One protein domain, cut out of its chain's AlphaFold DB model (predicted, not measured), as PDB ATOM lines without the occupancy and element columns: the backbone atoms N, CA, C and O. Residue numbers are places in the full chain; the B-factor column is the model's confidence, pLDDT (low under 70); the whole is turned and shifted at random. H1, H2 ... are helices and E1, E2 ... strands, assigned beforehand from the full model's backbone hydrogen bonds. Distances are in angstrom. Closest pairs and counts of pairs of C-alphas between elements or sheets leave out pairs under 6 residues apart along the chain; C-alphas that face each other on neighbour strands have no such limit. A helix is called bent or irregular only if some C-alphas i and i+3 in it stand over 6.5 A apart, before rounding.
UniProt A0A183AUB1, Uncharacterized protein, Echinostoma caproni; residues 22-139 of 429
ATOM      1  N   THR A  22     124.793 109.684  95.668       42.06
ATOM      2  CA  THR A  22     124.724 108.219  95.530       42.06
ATOM      3  C   THR A  22     126.054 107.520  95.819       42.06
ATOM      4  O   THR A  22     126.038 106.449  96.419       42.06
ATOM      5  N   MET A  23     127.211 108.125  95.516       40.44
ATOM      6  CA  MET A  23     128.519 107.564  95.906       40.44
ATOM      7  C   MET A  23     128.795 107.585  97.419       40.44
ATOM      8  O   MET A  23     129.607 106.791  97.890       40.44
ATOM      9  N   HIS A  24     128.130 108.440  98.199       43.12
ATOM     10  CA  HIS A  24     128.158 108.369  99.670       43.12
ATOM     11  C   HIS A  24     127.013 107.536 100.268       43.12
ATOM     12  O   HIS A  24     127.035 107.235 101.458       43.12
ATOM     13  N   GLN A  25     126.070 107.068  99.445       44.78
ATOM     14  CA  GLN A  25     125.051 106.089  99.822       44.78
ATOM     15  C   GLN A  25     125.355 104.691  99.254       44.78
ATOM     16  O   GLN A  25     124.505 104.063  98.618       44.78
ATOM     17  N   LYS A  26     126.522 104.124  99.607       52.56
ATOM     18  CA  LYS A  26     126.556 102.668  99.835       52.56
ATOM     19  C   LYS A  26     125.564 102.396 100.965       52.56
ATOM     20  O   LYS A  26     125.836 102.723 102.117       52.56
ATOM     21  N   THR A  27     124.394 101.856 100.628       70.06
ATOM     22  CA  THR A  27     123.393 101.464 101.627       70.06
ATOM     23  C   THR A  27     124.039 100.531 102.646       70.06
ATOM     24  O   THR A  27     124.895  99.720 102.288       70.06
ATOM     25  N   PHE A  28     123.636 100.632 103.916       77.44
ATOM     26  CA  PHE A  28     124.236  99.846 105.000       77.44
ATOM     27  C   PHE A  28     124.256  98.339 104.693       77.44
ATOM     28  O   PHE A  28     125.244  97.682 104.990       77.44
ATOM     29  N   ILE A  29     123.246  97.834 103.970       78.25
ATOM     30  CA  ILE A  29     123.204  96.478 103.393       78.25
ATOM     31  C   ILE A  29     124.430  96.178 102.513       78.25
ATOM     32  O   ILE A  29     125.105  95.184 102.750       78.25
ATOM     33  N   VAL A  30     124.746  97.011 101.515       78.12
ATOM     34  CA  VAL A  30     125.895  96.781 100.614       78.12
ATOM     35  C   VAL A  30     127.204  96.800 101.402       78.12
ATOM     36  O   VAL A  30     128.001  95.879 101.267       78.12
ATOM     37  N   ARG A  31     127.389  97.782 102.295       79.12
ATOM     38  CA  ARG A  31     128.580  97.847 103.161       79.12
ATOM     39  C   ARG A  31     128.701  96.618 104.073       79.12
ATOM     40  O   ARG A  31     129.798  96.109 104.259       79.12
ATOM     41  N   PHE A  32     127.591  96.130 104.617       81.31
ATOM     42  CA  PHE A  32     127.531  94.921 105.436       81.31
ATOM     43  C   PHE A  32     127.881  93.658 104.629       81.31
ATOM     44  O   PHE A  32     128.620  92.805 105.121       81.31
ATOM     45  N   PHE A  33     127.414  93.548 103.380       82.25
ATOM     46  CA  PHE A  33     127.799  92.458 102.476       82.25
ATOM     47  C   PHE A  33     129.283  92.521 102.083       82.25
ATOM     48  O   PHE A  33     129.921  91.471 102.058       82.25
ATOM     49  N   ASP A  34     129.837  93.719 101.849       82.19
ATOM     50  CA  ASP A  34     131.271  93.929 101.586       82.19
ATOM     51  C   ASP A  34     132.151  93.563 102.801       82.19
ATOM     52  O   ASP A  34     133.262  93.065 102.638       82.19
ATOM     53  N   MET A  35     131.676  93.840 104.023       81.44
ATOM     54  CA  MET A  35     132.434  93.660 105.273       81.44
ATOM     55  C   MET A  35     132.277  92.273 105.923       81.44
ATOM     56  O   MET A  35     132.940  91.999 106.921       81.44
ATOM     57  N   THR A  36     131.426  91.387 105.395       80.69
ATOM     58  CA  THR A  36     131.199  90.044 105.962       80.69
ATOM     59  C   THR A  36     131.405  88.943 104.921       80.69
ATOM     60  O   THR A  36     131.049  89.095 103.754       80.69
ATOM     61  N   SER A  37     131.946  87.791 105.334       84.56
ATOM     62  CA  SER A  37     131.993  86.605 104.464       84.56
ATOM     63  C   SER A  37     130.658  85.851 104.491       84.56
ATOM     64  O   SER A  37     129.915  85.916 105.472       84.56
ATOM     65  N   GLU A  38     130.352  85.098 103.433       83.44
ATOM     66  CA  GLU A  38     129.146  84.261 103.383       83.44
ATOM     67  C   GLU A  38     129.147  83.177 104.467       83.44
ATOM     68  O   GLU A  38     128.151  83.019 105.169       83.44
ATOM     69  N   VAL A  39     130.293  82.527 104.690       77.50
ATOM     70  CA  VAL A  39     130.482  81.520 105.748       77.50
ATOM     71  C   VAL A  39     130.258  82.129 107.138       77.50
ATOM     72  O   VAL A  39     129.596  81.528 107.983       77.50
ATOM     73  N   THR A  40     130.742  83.355 107.375       78.44
ATOM     74  CA  THR A  40     130.494  84.092 108.626       78.44
ATOM     75  C   THR A  40     129.008  84.407 108.793       78.44
ATOM     76  O   THR A  40     128.459  84.165 109.867       78.44
ATOM     77  N   ARG A  41     128.335  84.893 107.736       80.69
ATOM     78  CA  ARG A  41     126.887  85.159 107.766       80.69
ATOM     79  C   ARG A  41     126.089  83.894 108.074       80.69
ATOM     80  O   ARG A  41     125.253  83.920 108.971       80.69
ATOM     81  N   GLN A  42     126.381  82.790 107.387       78.75
ATOM     82  CA  GLN A  42     125.707  81.511 107.597       78.75
ATOM     83  C   GLN A  42     125.911  80.988 109.027       78.75
ATOM     84  O   GLN A  42     124.937  80.605 109.672       78.75
ATOM     85  N   LYS A  43     127.146  81.026 109.552       75.94
ATOM     86  CA  LYS A  43     127.448  80.590 110.925       75.94
ATOM     87  C   LYS A  43     126.667  81.396 111.967       75.94
ATOM     88  O   LYS A  43     126.011  80.800 112.816       75.94
ATOM     89  N   GLN A  44     126.707  82.728 111.887       75.62
ATOM     90  CA  GLN A  44     126.090  83.590 112.903       75.62
ATOM     91  C   GLN A  44     124.557  83.592 112.820       75.62
ATOM     92  O   GLN A  44     123.895  83.513 113.851       75.62
ATOM     93  N   LEU A  45     123.977  83.598 111.612       77.56
ATOM     94  CA  LEU A  45     122.522  83.485 111.444       77.56
ATOM     95  C   LEU A  45     121.998  82.105 111.874       77.56
ATOM     96  O   LEU A  45     120.905  82.027 112.429       77.56
ATOM     97  N   SER A  46     122.777  81.033 111.679       70.69
ATOM     98  CA  SER A  46     122.439  79.695 112.184       70.69
ATOM     99  C   SER A  46     122.462  79.643 113.715       70.69
ATOM    100  O   SER A  46     121.476  79.233 114.323       70.69
ATOM    101  N   ALA A  47     123.526  80.149 114.352       62.94
ATOM    102  CA  ALA A  47     123.629  80.210 115.813       62.94
ATOM    103  C   ALA A  47     122.513  81.066 116.447       62.94
ATOM    104  O   ALA A  47     121.920  80.674 117.451       62.94
ATOM    105  N   PHE A  48     122.161  82.197 115.827       72.19
ATOM    106  CA  PHE A  48     121.024  83.017 116.252       72.19
ATOM    107  C   PHE A  48     119.678  82.304 116.057       72.19
ATOM    108  O   PHE A  48     118.829  82.329 116.946       72.19
ATOM    109  N   GLY A  49     119.493  81.604 114.933       65.12
ATOM    110  CA  GLY A  49     118.320  80.759 114.697       65.12
ATOM    111  C   GLY A  49     118.168  79.670 115.762       65.12
ATOM    112  O   GLY A  49     117.084  79.504 116.314       65.12
ATOM    113  N   GLN A  50     119.262  78.994 116.126       58.44
ATOM    114  CA  GLN A  50     119.299  78.018 117.221       58.44
ATOM    115  C   GLN A  50     118.932  78.658 118.570       58.44
ATOM    116  O   GLN A  50     118.112  78.107 119.302       58.44
ATOM    117  N   GLN A  51     119.458  79.850 118.875       59.09
ATOM    118  CA  GLN A  51     119.110  80.592 120.091       59.09
ATOM    119  C   GLN A  51     117.611  80.943 120.149       59.09
ATOM    120  O   GLN A  51     116.983  80.783 121.196       59.09
ATOM    121  N   LEU A  52     117.010  81.366 119.030       61.88
ATOM    122  CA  LEU A  52     115.567  81.613 118.947       61.88
ATOM    123  C   LEU A  52     114.743  80.322 119.063       61.88
ATOM    124  O   LEU A  52     113.711  80.333 119.730       61.88
ATOM    125  N   CYS A  53     115.200  79.211 118.478       55.38
ATOM    126  CA  CYS A  53     114.553  77.906 118.634       55.38
ATOM    127  C   CYS A  53     114.526  77.427 120.091       55.38
ATOM    128  O   CYS A  53     113.565  76.773 120.477       55.38
ATOM    129  N   ILE A  54     115.533  77.782 120.898       50.28
ATOM    130  CA  ILE A  54     115.576  77.481 122.337       50.28
ATOM    131  C   ILE A  54     114.647  78.423 123.122       50.28
ATOM    132  O   ILE A  54     113.797  77.960 123.874       50.28
ATOM    133  N   ILE A  55     114.761  79.745 122.937       54.38
ATOM    134  CA  ILE A  55     113.997  80.728 123.737       54.38
ATOM    135  C   ILE A  55     112.489  80.694 123.422       54.38
ATOM    136  O   ILE A  55     111.663  80.968 124.292       54.38
ATOM    137  N   TYR A  56     112.119  80.339 122.189       61.78
ATOM    138  CA  TYR A  56     110.731  80.288 121.718       61.78
ATOM    139  C   TYR A  56     110.288  78.861 121.350       61.78
ATOM    140  O   TYR A  56     109.372  78.698 120.540       61.78
ATOM    141  N   GLU A  57     110.911  77.825 121.937       60.16
ATOM    142  CA  GLU A  57     110.622  76.406 121.652       60.16
ATOM    143  C   GLU A  57     109.118  76.107 121.724       60.16
ATOM    144  O   GLU A  57     108.546  75.520 120.806       60.16
ATOM    145  N   TYR A  58     108.455  76.574 122.786       57.88
ATOM    146  CA  TYR A  58     107.026  76.362 122.997       57.88
ATOM    147  C   TYR A  58     106.171  77.016 121.900       57.88
ATOM    148  O   TYR A  58     105.287  76.371 121.334       57.88
ATOM    149  N   GLN A  59     106.446  78.277 121.549       63.25
ATOM    150  CA  GLN A  59     105.741  78.982 120.478       63.25
ATOM    151  C   GLN A  59     105.951  78.282 119.127       63.25
ATOM    152  O   GLN A  59     104.984  78.013 118.414       63.25
ATOM    153  N   LEU A  60     107.191  77.933 118.787       65.88
ATOM    154  CA  LEU A  60     107.532  77.295 117.513       65.88
ATOM    155  C   LEU A  60     106.967  75.867 117.418       65.88
ATOM    156  O   LEU A  60     106.372  75.509 116.401       65.88
ATOM    157  N   GLY A  61     107.043  75.083 118.496       59.75
ATOM    158  CA  GLY A  61     106.443  73.748 118.613       59.75
ATOM    159  C   GLY A  61     104.907  73.744 118.618       59.75
ATOM    160  O   GLY A  61     104.284  72.706 118.360       59.75
ATOM    161  N   MET A  62     104.290  74.905 118.859       64.19
ATOM    162  CA  MET A  62     102.856  75.145 118.709       64.19
ATOM    163  C   MET A  62     102.448  75.569 117.289       64.19
ATOM    164  O   MET A  62     101.250  75.582 117.014       64.19
ATOM    165  N   LEU A  63     103.364  75.864 116.358       64.50
ATOM    166  CA  LEU A  63     103.012  76.235 114.979       64.50
ATOM    167  C   LEU A  63     102.576  75.029 114.132       64.50
ATOM    168  O   LEU A  63     103.208  73.972 114.125       64.50
ATOM    169  N   ARG A  64     101.503  75.187 113.341       65.69
ATOM    170  CA  ARG A  64     100.999  74.098 112.491       65.69
ATOM    171  C   ARG A  64     101.742  74.019 111.160       65.69
ATOM    172  O   ARG A  64     101.366  74.677 110.187       65.69
ATOM    173  N   GLY A  65     102.728  73.128 111.115       61.69
ATOM    174  CA  GLY A  65     103.408  72.695 109.894       61.69
ATOM    175  C   GLY A  65     104.394  73.712 109.317       61.69
ATOM    176  O   GLY A  65     104.414  74.882 109.700       61.69
ATOM    177  N   LEU A  66     105.204  73.244 108.361       69.12
ATOM    178  CA  LEU A  66     106.359  73.976 107.827       69.12
ATOM    179  C   LEU A  66     106.008  75.388 107.342       69.12
ATOM    180  O   LEU A  66     106.713  76.323 107.688       69.12
ATOM    181  N   ASN A  67     104.886  75.592 106.643       73.88
ATOM    182  CA  ASN A  67     104.483  76.919 106.152       73.88
ATOM    183  C   ASN A  67     104.324  77.964 107.277       73.88
ATOM    184  O   ASN A  67     104.577  79.144 107.051       73.88
ATOM    185  N   SER A  68     103.908  77.544 108.477       71.06
ATOM    186  CA  SER A  68     103.791  78.431 109.641       71.06
ATOM    187  C   SER A  68     105.165  78.745 110.243       71.06
ATOM    188  O   SER A  68     105.417  79.886 110.618       71.06
ATOM    189  N   ILE A  69     106.062  77.753 110.278       71.62
ATOM    190  CA  ILE A  69     107.443  77.881 110.772       71.62
ATOM    191  C   ILE A  69     108.284  78.748 109.819       71.62
ATOM    192  O   ILE A  69     108.976  79.656 110.267       71.62
ATOM    193  N   HIS A  70     108.163  78.548 108.503       75.88
ATOM    194  CA  HIS A  70     108.779  79.415 107.498       75.88
ATOM    195  C   HIS A  70     108.255  80.846 107.616       75.88
ATOM    196  O   HIS A  70     109.059  81.757 107.720       75.88
ATOM    197  N   ALA A  71     106.939  81.056 107.746       76.81
ATOM    198  CA  ALA A  71     106.395  82.398 107.968       76.81
ATOM    199  C   ALA A  71     106.923  83.072 109.253       76.81
ATOM    200  O   ALA A  71     107.048  84.295 109.281       76.81
ATOM    201  N   ALA A  72     107.243  82.300 110.297       78.31
ATOM    202  CA  ALA A  72     107.910  82.800 111.495       78.31
ATOM    203  C   ALA A  72     109.382  83.169 111.245       78.31
ATOM    204  O   ALA A  72     109.810  84.241 111.671       78.31
ATOM    205  N   ALA A  73     110.130  82.336 110.519       79.12
ATOM    206  CA  ALA A  73     111.506  82.628 110.116       79.12
ATOM    207  C   ALA A  73     111.593  83.846 109.174       79.12
ATOM    208  O   ALA A  73     112.433  84.716 109.390       79.12
ATOM    209  N   ASP A  74     110.679  83.964 108.201       81.38
ATOM    210  CA  ASP A  74     110.556  85.109 107.286       81.38
ATOM    211  C   ASP A  74     110.459  86.431 108.066       81.38
ATOM    212  O   ASP A  74     111.145  87.394 107.742       81.38
ATOM    213  N   TYR A  75     109.653  86.470 109.137       88.56
ATOM    214  CA  TYR A  75     109.517  87.654 109.995       88.56
ATOM    215  C   TYR A  75     110.835  88.026 110.695       88.56
ATOM    216  O   TYR A  75     111.168  89.206 110.802       88.56
ATOM    217  N   VAL A  76     111.602  87.038 111.166       87.06
ATOM    218  CA  VAL A  76     112.918  87.278 111.785       87.06
ATOM    219  C   VAL A  76     113.910  87.808 110.744       87.06
ATOM    220  O   VAL A  76     114.640  88.760 111.018       87.06
ATOM    221  N   VAL A  77     113.897  87.252 109.528       87.50
ATOM    222  CA  VAL A  77     114.717  87.733 108.405       87.50
ATOM    223  C   VAL A  77     114.332  89.163 108.010       87.50
ATOM    224  O   VAL A  77     115.221  90.001 107.861       87.50
ATOM    225  N   ASP A  78     113.036  89.484 107.923       86.62
ATOM    226  CA  ASP A  78     112.538  90.846 107.687       86.62
ATOM    227  C   ASP A  78     113.072  91.838 108.745       86.62
ATOM    228  O   ASP A  78     113.539  92.928 108.397       86.62
ATOM    229  N   VAL A  79     113.038  91.463 110.035       89.06
ATOM    230  CA  VAL A  79     113.567  92.271 111.153       89.06
ATOM    231  C   VAL A  79     115.074  92.508 111.001       89.06
ATOM    232  O   VAL A  79     115.512  93.660 111.055       89.06
ATOM    233  N   ILE A  80     115.867  91.458 110.755       88.31
ATOM    234  CA  ILE A  80     117.330  91.559 110.589       88.31
ATOM    235  C   ILE A  80     117.683  92.425 109.372       88.31
ATOM    236  O   ILE A  80     118.506  93.337 109.472       88.31
ATOM    237  N   LEU A  81     117.031  92.206 108.224       87.44
ATOM    238  CA  LEU A  81     117.254  93.003 107.015       87.44
ATOM    239  C   LEU A  81     116.896  94.478 107.234       87.44
ATOM    240  O   LEU A  81     117.608  95.364 106.751       87.44
ATOM    241  N   LYS A  82     115.834  94.769 107.996       88.81
ATOM    242  CA  LYS A  82     115.466  96.142 108.368       88.81
ATOM    243  C   LYS A  82     116.469  96.760 109.351       88.81
ATOM    244  O   LYS A  82     116.780  97.942 109.209       88.81
ATOM    245  N   ALA A  83     117.027  95.977 110.277       87.38
ATOM    246  CA  ALA A  83     118.065  96.417 111.212       87.38
ATOM    247  C   ALA A  83     119.359  96.812 110.495       87.38
ATOM    248  O   ALA A  83     119.864  97.917 110.706       87.38
ATOM    249  N   ILE A  84     119.831  95.960 109.578       87.75
ATOM    250  CA  ILE A  84     120.984  96.246 108.716       87.75
ATOM    251  C   ILE A  84     120.686  97.475 107.846       87.75
ATOM    252  O   ILE A  84     121.499  98.390 107.779       87.75
ATOM    253  N   LYS A  85     119.498  97.568 107.227       87.38
ATOM    254  CA  LYS A  85     119.105  98.726 106.396       87.38
ATOM    255  C   LYS A  85     119.134 100.059 107.151       87.38
ATOM    256  O   LYS A  85     119.444 101.082 106.544       87.38
ATOM    257  N   LEU A  86     118.799 100.042 108.441       85.62
ATOM    258  CA  LEU A  86     118.784 101.210 109.326       85.62
ATOM    259  C   LEU A  86     120.112 101.428 110.075       85.62
ATOM    260  O   LEU A  86     120.187 102.339 110.895       85.62
ATOM    261  N   GLY A  87     121.142 100.611 109.820       80.75
ATOM    262  CA  GLY A  87     122.442 100.713 110.488       80.75
ATOM    263  C   GLY A  87     122.426 100.351 111.980       80.75
ATOM    264  O   GLY A  87     123.360 100.713 112.686       80.75
ATOM    265  N   ARG A  88     121.384  99.655 112.469       81.19
ATOM    266  CA  ARG A  88     121.321  99.130 113.852       81.19
ATOM    267  C   ARG A  88     122.098  97.826 114.035       81.19
ATOM    268  O   ARG A  88     122.438  97.484 115.157       81.19
ATOM    269  N   ILE A  89     122.378  97.133 112.933       82.00
ATOM    270  CA  ILE A  89     123.365  96.058 112.842       82.00
ATOM    271  C   ILE A  89     124.425  96.502 111.831       82.00
ATOM    272  O   ILE A  89     124.093  96.790 110.678       82.00
ATOM    273  N   THR A  90     125.685  96.543 112.260       75.31
ATOM    274  CA  THR A  90     126.865  96.728 111.396       75.31
ATOM    275  C   THR A  90     127.607  95.421 111.143       75.31
ATOM    276  O   THR A  90     128.267  95.282 110.114       75.31
ATOM    277  N   ASP A  91     127.458  94.453 112.045       72.31
ATOM    278  CA  ASP A  91     128.131  93.158 112.043       72.31
ATOM    279  C   ASP A  91     127.263  92.108 112.753       72.31
ATOM    280  O   ASP A  91     126.382  92.429 113.543       72.31
ATOM    281  N   LEU A  92     127.493  90.827 112.463       72.44
ATOM    282  CA  LEU A  92     126.776  89.726 113.119       72.44
ATOM    283  C   LEU A  92     127.543  89.231 114.355       72.44
ATOM    284  O   LEU A  92     127.797  88.034 114.496       72.44
ATOM    285  N   SER A  93     127.969  90.150 115.224       70.69
ATOM    286  CA  SER A  93     128.411  89.809 116.582       70.69
ATOM    287  C   SER A  93     127.235  89.293 117.417       70.69
ATOM    288  O   SER A  93     126.076  89.620 117.153       70.69
ATOM    289  N   PHE A  94     127.532  88.499 118.447       62.62
ATOM    290  CA  PHE A  94     126.519  88.060 119.412       62.62
ATOM    291  C   PHE A  94     125.973  89.222 120.260       62.62
ATOM    292  O   PHE A  94     124.876  89.110 120.797       62.62
ATOM    293  N   ASP A  95     126.696  90.345 120.324       66.31
ATOM    294  CA  ASP A  95     126.288  91.562 121.034       66.31
ATOM    295  C   ASP A  95     125.233  92.371 120.256       66.31
ATOM    296  O   ASP A  95     124.316  92.936 120.852       66.31
ATOM    297  N   GLN A  96     125.323  92.407 118.919       68.81
ATOM    298  CA  GLN A  96     124.342  93.094 118.063       68.81
ATOM    299  C   GLN A  96     123.170  92.192 117.657       68.81
ATOM    300  O   GLN A  96     122.018  92.632 117.645       68.81
ATOM    301  N   LEU A  97     123.433  90.922 117.336       71.56
ATOM    302  CA  LEU A  97     122.421  89.965 116.882       71.56
ATOM    303  C   LEU A  97     121.764  89.245 118.076       71.56
ATOM    304  O   LEU A  97     121.868  88.031 118.227       71.56
ATOM    305  N   THR A  98     121.090  90.010 118.940       72.00
ATOM    306  CA  THR A  98     120.407  89.487 120.139       72.00
ATOM    307  C   THR A  98     118.889  89.359 119.943       72.00
ATOM    308  O   THR A  98     118.296  90.124 119.180       72.00
ATOM    309  N   PRO A  99     118.192  88.455 120.670       68.81
ATOM    310  CA  PRO A  99     116.734  88.297 120.569       68.81
ATOM    311  C   PRO A  99     115.926  89.566 120.895       68.81
ATOM    312  O   PRO A  99     114.773  89.688 120.477       68.81
ATOM    313  N   ALA A 100     116.529  90.538 121.593       68.88
ATOM    314  CA  ALA A 100     115.940  91.847 121.872       68.88
ATOM    315  C   ALA A 100     115.565  92.627 120.594       68.88
ATOM    316  O   ALA A 100     114.629  93.428 120.616       68.88
ATOM    317  N   ILE A 101     116.221  92.340 119.460       77.31
ATOM    318  CA  ILE A 101     115.937  92.940 118.147       77.31
ATOM    319  C   ILE A 101     114.466  92.794 117.714       77.31
ATOM    320  O   ILE A 101     113.929  93.660 117.024       77.31
ATOM    321  N   LEU A 102     113.793  91.725 118.157       78.75
ATOM    322  CA  LEU A 102     112.400  91.422 117.814       78.75
ATOM    323  C   LEU A 102     111.406  92.375 118.503       78.75
ATOM    324  O   LEU A 102     110.294  92.562 118.005       78.75
ATOM    325  N   PHE A 103     111.810  93.001 119.614       76.69
ATOM    326  CA  PHE A 103     110.995  93.926 120.408       76.69
ATOM    327  C   PHE A 103     111.074  95.378 119.907       76.69
ATOM    328  O   PHE A 103     110.173  96.171 120.200       76.69
ATOM    329  N   ASP A 104     112.106  95.730 119.133       77.31
ATOM    330  CA  ASP A 104     112.329  97.087 118.634       77.31
ATOM    331  C   ASP A 104     111.189  97.537 117.701       77.31
ATOM    332  O   ASP A 104     110.999  97.038 116.587       77.31
ATOM    333  N   VAL A 105     110.428  98.536 118.155       81.62
ATOM    334  CA  VAL A 105     109.290  99.111 117.423       81.62
ATOM    335  C   VAL A 105     109.722  99.672 116.062       81.62
ATOM    336  O   VAL A 105     108.976  99.563 115.088       81.62
ATOM    337  N   GLY A 106     110.945 100.206 115.965       82.69
ATOM    338  CA  GLY A 106     111.529 100.691 114.716       82.69
ATOM    339  C   GLY A 106     111.832  99.572 113.717       82.69
ATOM    340  O   GLY A 106     111.795  99.810 112.507       82.69
ATOM    341  N   LEU A 107     112.052  98.339 114.185       86.75
ATOM    342  CA  LEU A 107     112.407  97.184 113.352       86.75
ATOM    343  C   LEU A 107     111.216  96.306 112.949       86.75
ATOM    344  O   LEU A 107     111.359  95.469 112.061       86.75
ATOM    345  N   ARG A 108     110.015  96.563 113.483       88.88
ATOM    346  CA  ARG A 108     108.782  95.850 113.096       88.88
ATOM    347  C   ARG A 108     108.548  95.893 111.572       88.88
ATOM    348  O   ARG A 108     108.468  96.993 111.007       88.88
ATOM    349  N   PRO A 109     108.437  94.745 110.886       86.56
ATOM    350  CA  PRO A 109     108.153  94.682 109.457       86.56
ATOM    351  C   PRO A 109     106.648  94.759 109.164       86.56
ATOM    352  O   PRO A 109     105.813  94.638 110.060       86.56
ATOM    353  N   SER A 110     106.281  94.922 107.890       87.56
ATOM    354  CA  SER A 110     104.874  94.895 107.446       87.56
ATOM    355  C   SER A 110     104.191  93.547 107.712       87.56
ATOM    356  O   SER A 110     102.973  93.488 107.863       87.56
ATOM    357  N   THR A 111     104.972  92.473 107.836       85.69
ATOM    358  CA  THR A 111     104.530  91.125 108.209       85.69
ATOM    359  C   THR A 111     104.124  90.986 109.684       85.69
ATOM    360  O   THR A 111     103.562  89.955 110.039       85.69
ATOM    361  N   TYR A 112     104.303  92.007 110.539       86.50
ATOM    362  CA  TYR A 112     103.932  91.973 111.969       86.50
ATOM    363  C   TYR A 112     102.502  91.481 112.232       86.50
ATOM    364  O   TYR A 112     102.290  90.664 113.127       86.50
ATOM    365  N   SER A 113     101.525  91.946 111.445       85.12
ATOM    366  CA  SER A 113     100.105  91.605 111.603       85.12
ATOM    367  C   SER A 113      99.652  90.366 110.818       85.12
ATOM    368  O   SER A 113      98.490  89.973 110.937       85.12
ATOM    369  N   LYS A 114     100.538  89.731 110.034       88.06
ATOM    370  CA  LYS A 114     100.248  88.484 109.305       88.06
ATOM    371  C   LYS A 114      99.987  87.368 110.318       88.06
ATOM    372  O   LYS A 114     100.762  87.174 111.251       88.06
ATOM    373  N   CYS A 115      98.898  86.635 110.122       85.50
ATOM    374  CA  CYS A 115      98.477  85.571 111.025       85.50
ATOM    375  C   CYS A 115      99.041  84.200 110.622       85.50
ATOM    376  O   CYS A 115      98.986  83.821 109.452       85.50
ATOM    377  N   VAL A 116      99.489  83.427 111.612       76.25
ATOM    378  CA  VAL A 116      99.791  81.991 111.519       76.25
ATOM    379  C   VAL A 116      98.867  81.198 112.441       76.25
ATOM    380  O   VAL A 116      98.315  81.731 113.403       76.25
ATOM    381  N   LYS A 117      98.664  79.915 112.131       73.06
ATOM    382  CA  LYS A 117      97.754  79.034 112.872       73.06
ATOM    383  C   LYS A 117      98.533  78.062 113.751       73.06
ATOM    384  O   LYS A 117      99.472  77.420 113.275       73.06
ATOM    385  N   THR A 118      98.099  77.892 114.996       64.94
ATOM    386  CA  THR A 118      98.690  76.893 115.889       64.94
ATOM    387  C   THR A 118      98.245  75.477 115.519       64.94
ATOM    388  O   THR A 118      97.295  75.261 114.751       64.94
ATOM    389  N   CYS A 119      98.910  74.477 116.087       55.50
ATOM    390  CA  CYS A 119      98.333  73.154 116.272       55.50
ATOM    391  C   CYS A 119      97.038  73.262 117.108       55.50
ATOM    392  O   CYS A 119      96.941  74.162 117.950       55.50
ATOM    393  N   PRO A 120      96.036  72.391 116.883       54.72
ATOM    394  CA  PRO A 120      94.863  72.324 117.750       54.72
ATOM    395  C   PRO A 120      95.261  71.981 119.191       54.72
ATOM    396  O   PRO A 120      96.118  71.119 119.404       54.72
ATOM    397  N   LEU A 121      94.630  72.629 120.171       52.62
ATOM    398  CA  LEU A 121      94.806  72.305 121.586       52.62
ATOM    399  C   LEU A 121      94.281  70.890 121.863       52.62
ATOM    400  O   LEU A 121      93.166  70.553 121.478       52.62
ATOM    401  N   ALA A 122      95.061  70.056 122.552       47.00
ATOM    402  CA  ALA A 122      94.739  68.633 122.721       47.00
ATOM    403  C   ALA A 122      93.448  68.357 123.522       47.00
ATOM    404  O   ALA A 122      92.901  67.263 123.420       47.00
ATOM    405  N   VAL A 123      92.975  69.333 124.308       43.00
ATOM    406  CA  VAL A 123      91.773  69.224 125.153       43.00
ATOM    407  C   VAL A 123      90.530  69.771 124.444       43.00
ATOM    408  O   VAL A 123      89.533  69.065 124.341       43.00
ATOM    409  N   THR A 124      90.579  71.005 123.930       47.59
ATOM    410  CA  THR A 124      89.412  71.663 123.309       47.59
ATOM    411  C   THR A 124      89.310  71.445 121.795       47.59
ATOM    412  O   THR A 124      88.276  71.731 121.198       47.59
ATOM    413  N   ASN A 125      90.375  70.941 121.155       52.88
ATOM    414  CA  ASN A 125      90.566  70.884 119.698       52.88
ATOM    415  C   ASN A 125      90.485  72.260 118.996       52.88
ATOM    416  O   ASN A 125      90.425  72.342 117.766       52.88
ATOM    417  N   GLU A 126      90.519  73.357 119.757       51.69
ATOM    418  CA  GLU A 126      90.507  74.712 119.216       51.69
ATOM    419  C   GLU A 126      91.856  75.058 118.592       51.69
ATOM    420  O   GLU A 126      92.922  74.669 119.076       51.69
ATOM    421  N   GLN A 127      91.811  75.811 117.495       61.50
ATOM    422  CA  GLN A 127      92.994  76.266 116.781       61.50
ATOM    423  C   GLN A 127      93.171  77.769 116.989       61.50
ATOM    424  O   GLN A 127      92.454  78.573 116.392       61.50
ATOM    425  N   LEU A 128      94.165  78.141 117.793       66.12
ATOM    426  CA  LEU A 128      94.534  79.535 117.983       66.12
ATOM    427  C   LEU A 128      95.182  80.102 116.713       66.12
ATOM    428  O   LEU A 128      95.708  79.388 115.849       66.12
ATOM    429  N   THR A 129      95.112  81.422 116.590       71.12
ATOM    430  CA  THR A 129      95.706  82.183 115.493       71.12
ATOM    431  C   THR A 129      96.535  83.304 116.102       71.12
ATOM    432  O   THR A 129      95.999  84.130 116.837       71.12
ATOM    433  N   TRP A 130      97.833  83.323 115.815       74.19
ATOM    434  CA  TRP A 130      98.778  84.308 116.345       74.19
ATOM    435  C   TRP A 130      99.250  85.234 115.231       74.19
ATOM    436  O   TRP A 130      99.472  84.784 114.104       74.19
ATOM    437  N   ARG A 131      99.448  86.521 115.532       78.75
ATOM    438  CA  ARG A 131     100.161  87.425 114.621       78.75
ATOM    439  C   ARG A 131     101.661  87.183 114.760       78.75
ATOM    440  O   ARG A 131     102.151  87.003 115.874       78.75
ATOM    441  N   LEU A 132     102.393  87.194 113.647       80.56
ATOM    442  CA  LEU A 132     103.825  86.873 113.630       80.56
ATOM    443  C   LEU A 132     104.639  87.732 114.601       80.56
ATOM    444  O   LEU A 132     105.444  87.192 115.350       80.56
ATOM    445  N   GLY A 133     104.393  89.043 114.648       73.44
ATOM    446  CA  GLY A 133     105.103  89.922 115.579       73.44
ATOM    447  C   GLY A 133     104.727  89.707 117.046       73.44
ATOM    448  O   GLY A 133     105.574  89.847 117.924       73.44
ATOM    449  N   GLU A 134     103.483  89.317 117.328       71.19
ATOM    450  CA  GLU A 134     103.001  89.049 118.691       71.19
ATOM    451  C   GLU A 134     103.580  87.748 119.253       71.19
ATOM    452  O   GLU A 134     103.920  87.704 120.431       71.19
ATOM    453  N   MET A 135     103.786  86.731 118.411       71.38
ATOM    454  CA  MET A 135     104.408  85.458 118.799       71.38
ATOM    455  C   MET A 135     105.810  85.629 119.415       71.38
ATOM    456  O   MET A 135     106.178  84.880 120.319       71.38
ATOM    457  N   TRP A 136     106.576  86.613 118.932       70.00
ATOM    458  CA  TRP A 136     107.923  86.922 119.421       70.00
ATOM    459  C   TRP A 136     107.956  87.969 120.543       70.00
ATOM    460  O   TRP A 136     108.936  88.029 121.275       70.00
ATOM    461  N   THR A 137     106.937  88.831 120.660       64.19
ATOM    462  CA  THR A 137     106.998  90.023 121.537       64.19
ATOM    463  C   THR A 137     106.025  90.022 122.708       64.19
ATOM    464  O   THR A 137     106.213  90.798 123.646       64.19
ATOM    465  N   LEU A 138     105.007  89.160 122.698       56.28
ATOM    466  CA  LEU A 138     104.183  88.919 123.879       56.28
ATOM    467  C   LEU A 138     104.843  87.858 124.775       56.28
ATOM    468  O   LEU A 138     105.431  86.904 124.259       56.28
ATOM    469  N   PRO A 139     104.710  87.957 126.113       44.50
ATOM    470  CA  PRO A 139     104.905  86.786 126.962       44.50
ATOM    471  C   PRO A 139     103.953  85.669 126.500       44.50
ATOM    472  O   PRO A 139     102.842  85.953 126.047       44.50
TER     473      PRO A 139
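AT A GLANCE: This is residues 22 to 139 of the 429 residues of an uncharacterized protein of Echinostoma caproni (UniProt A0A183AUB1). One long helix, H4, runs through the middle of a rod-shaped domain, with the short helices H5 and H7 packed on it, H6 packed on H7, and H1 set crosswise at H4's last residues. A second long helix, H2, passes near H4 without touching it, and the small strand hairpin E1 and E2 lies towards H4's first residues, its loop of residues 118 to 128 reaching to one tip of the rod. The 118 printed residues hold seven named helices and two strands in the order H1 H2 H3 H4 H5 H6 E1 E2 H7; the sheet is E1 - E2, antiparallel, and the class is mostly helix. The whole is only just compact, close to loose, with a radius of gyration of the C-alphas of 16.0 A and spans of 59 by 26 by 23 A.

HOW THE PARTS SIT: Strands E1, residues 115 to 117, and E2, residues 129 to 131, form an antiparallel hairpin, with N 116 and O 130 2.8 A apart and N 130 and O 116 2.9 A apart, both within hydrogen-bond range. The closest C-alphas of E1 and H4, residues 66 to 85, are those of Val 116 and Ser 68, 5.7 A apart. H7, residues 132 to 137, touches residues 71 to 75 of H4, closest at the C-alphas of Leu 132 and Ala 72, 6.2 A, at a steep tilt of 68 degrees, only just short of about perpendicular, the same way. H7 also touches H6, residues 110 to 113, at the C-alphas of Gly 133 and Tyr 112, 4.3 A, and H5, residues 99 to 103, at those of Thr 137 and Phe 103, 5.7 A. H5 touches residues 76 to 80 of H4, closest at the C-alphas of Leu 102 and Val 79, 6.8 A. H1, residues 28 to 35, touches residues 81 to 85 of H4, closest at the C-alphas of Phe 28 and Lys 85, 5.4 A, about perpendicular at 90 degrees. H2, residues 38 to 55, and H4 are near each other, with 6 pairs of C-alphas within 10 A. H3, residues 57 to 61, is close to H4 but not clearly touching, with the C-alphas of Leu 60 and Ile 69 6.8 A apart. Every O i to N i+4 pair is within hydrogen-bond range in H1, H2, H3 and H4; H7 has 1 of 2, H5 has 0 of 1 but 2 of 2 O i to N i+3 pairs, and H6 is too short for an O i to N i+4 pair.

IN THESE COORDINATES: H1 begins at C-alpha 28, (124.236, 99.846, 105.000), and is 10.3 A long; H2 is 25.6 A and H4 27.9 A, ending at C-alpha 85, (119.105, 98.726, 106.396). H6 is irregular, with C-alphas 110 and 113 7.1 A apart. E1 is 6.8 A and E2 6.9 A long, and H7, 9.1 A, ends at C-alpha 137, (106.998, 90.023, 121.537).

THE WHOLE: The C-alphas farthest apart, those of Met 23 and Val 123, are 60.6 A apart. The printed part has no cut, and its long links are H4 to H5 and E1 to E2. The mean pLDDT of the printed part is 71.7, with residues 22 to 26, 49 to 66 and 118 to 128 among those under 70.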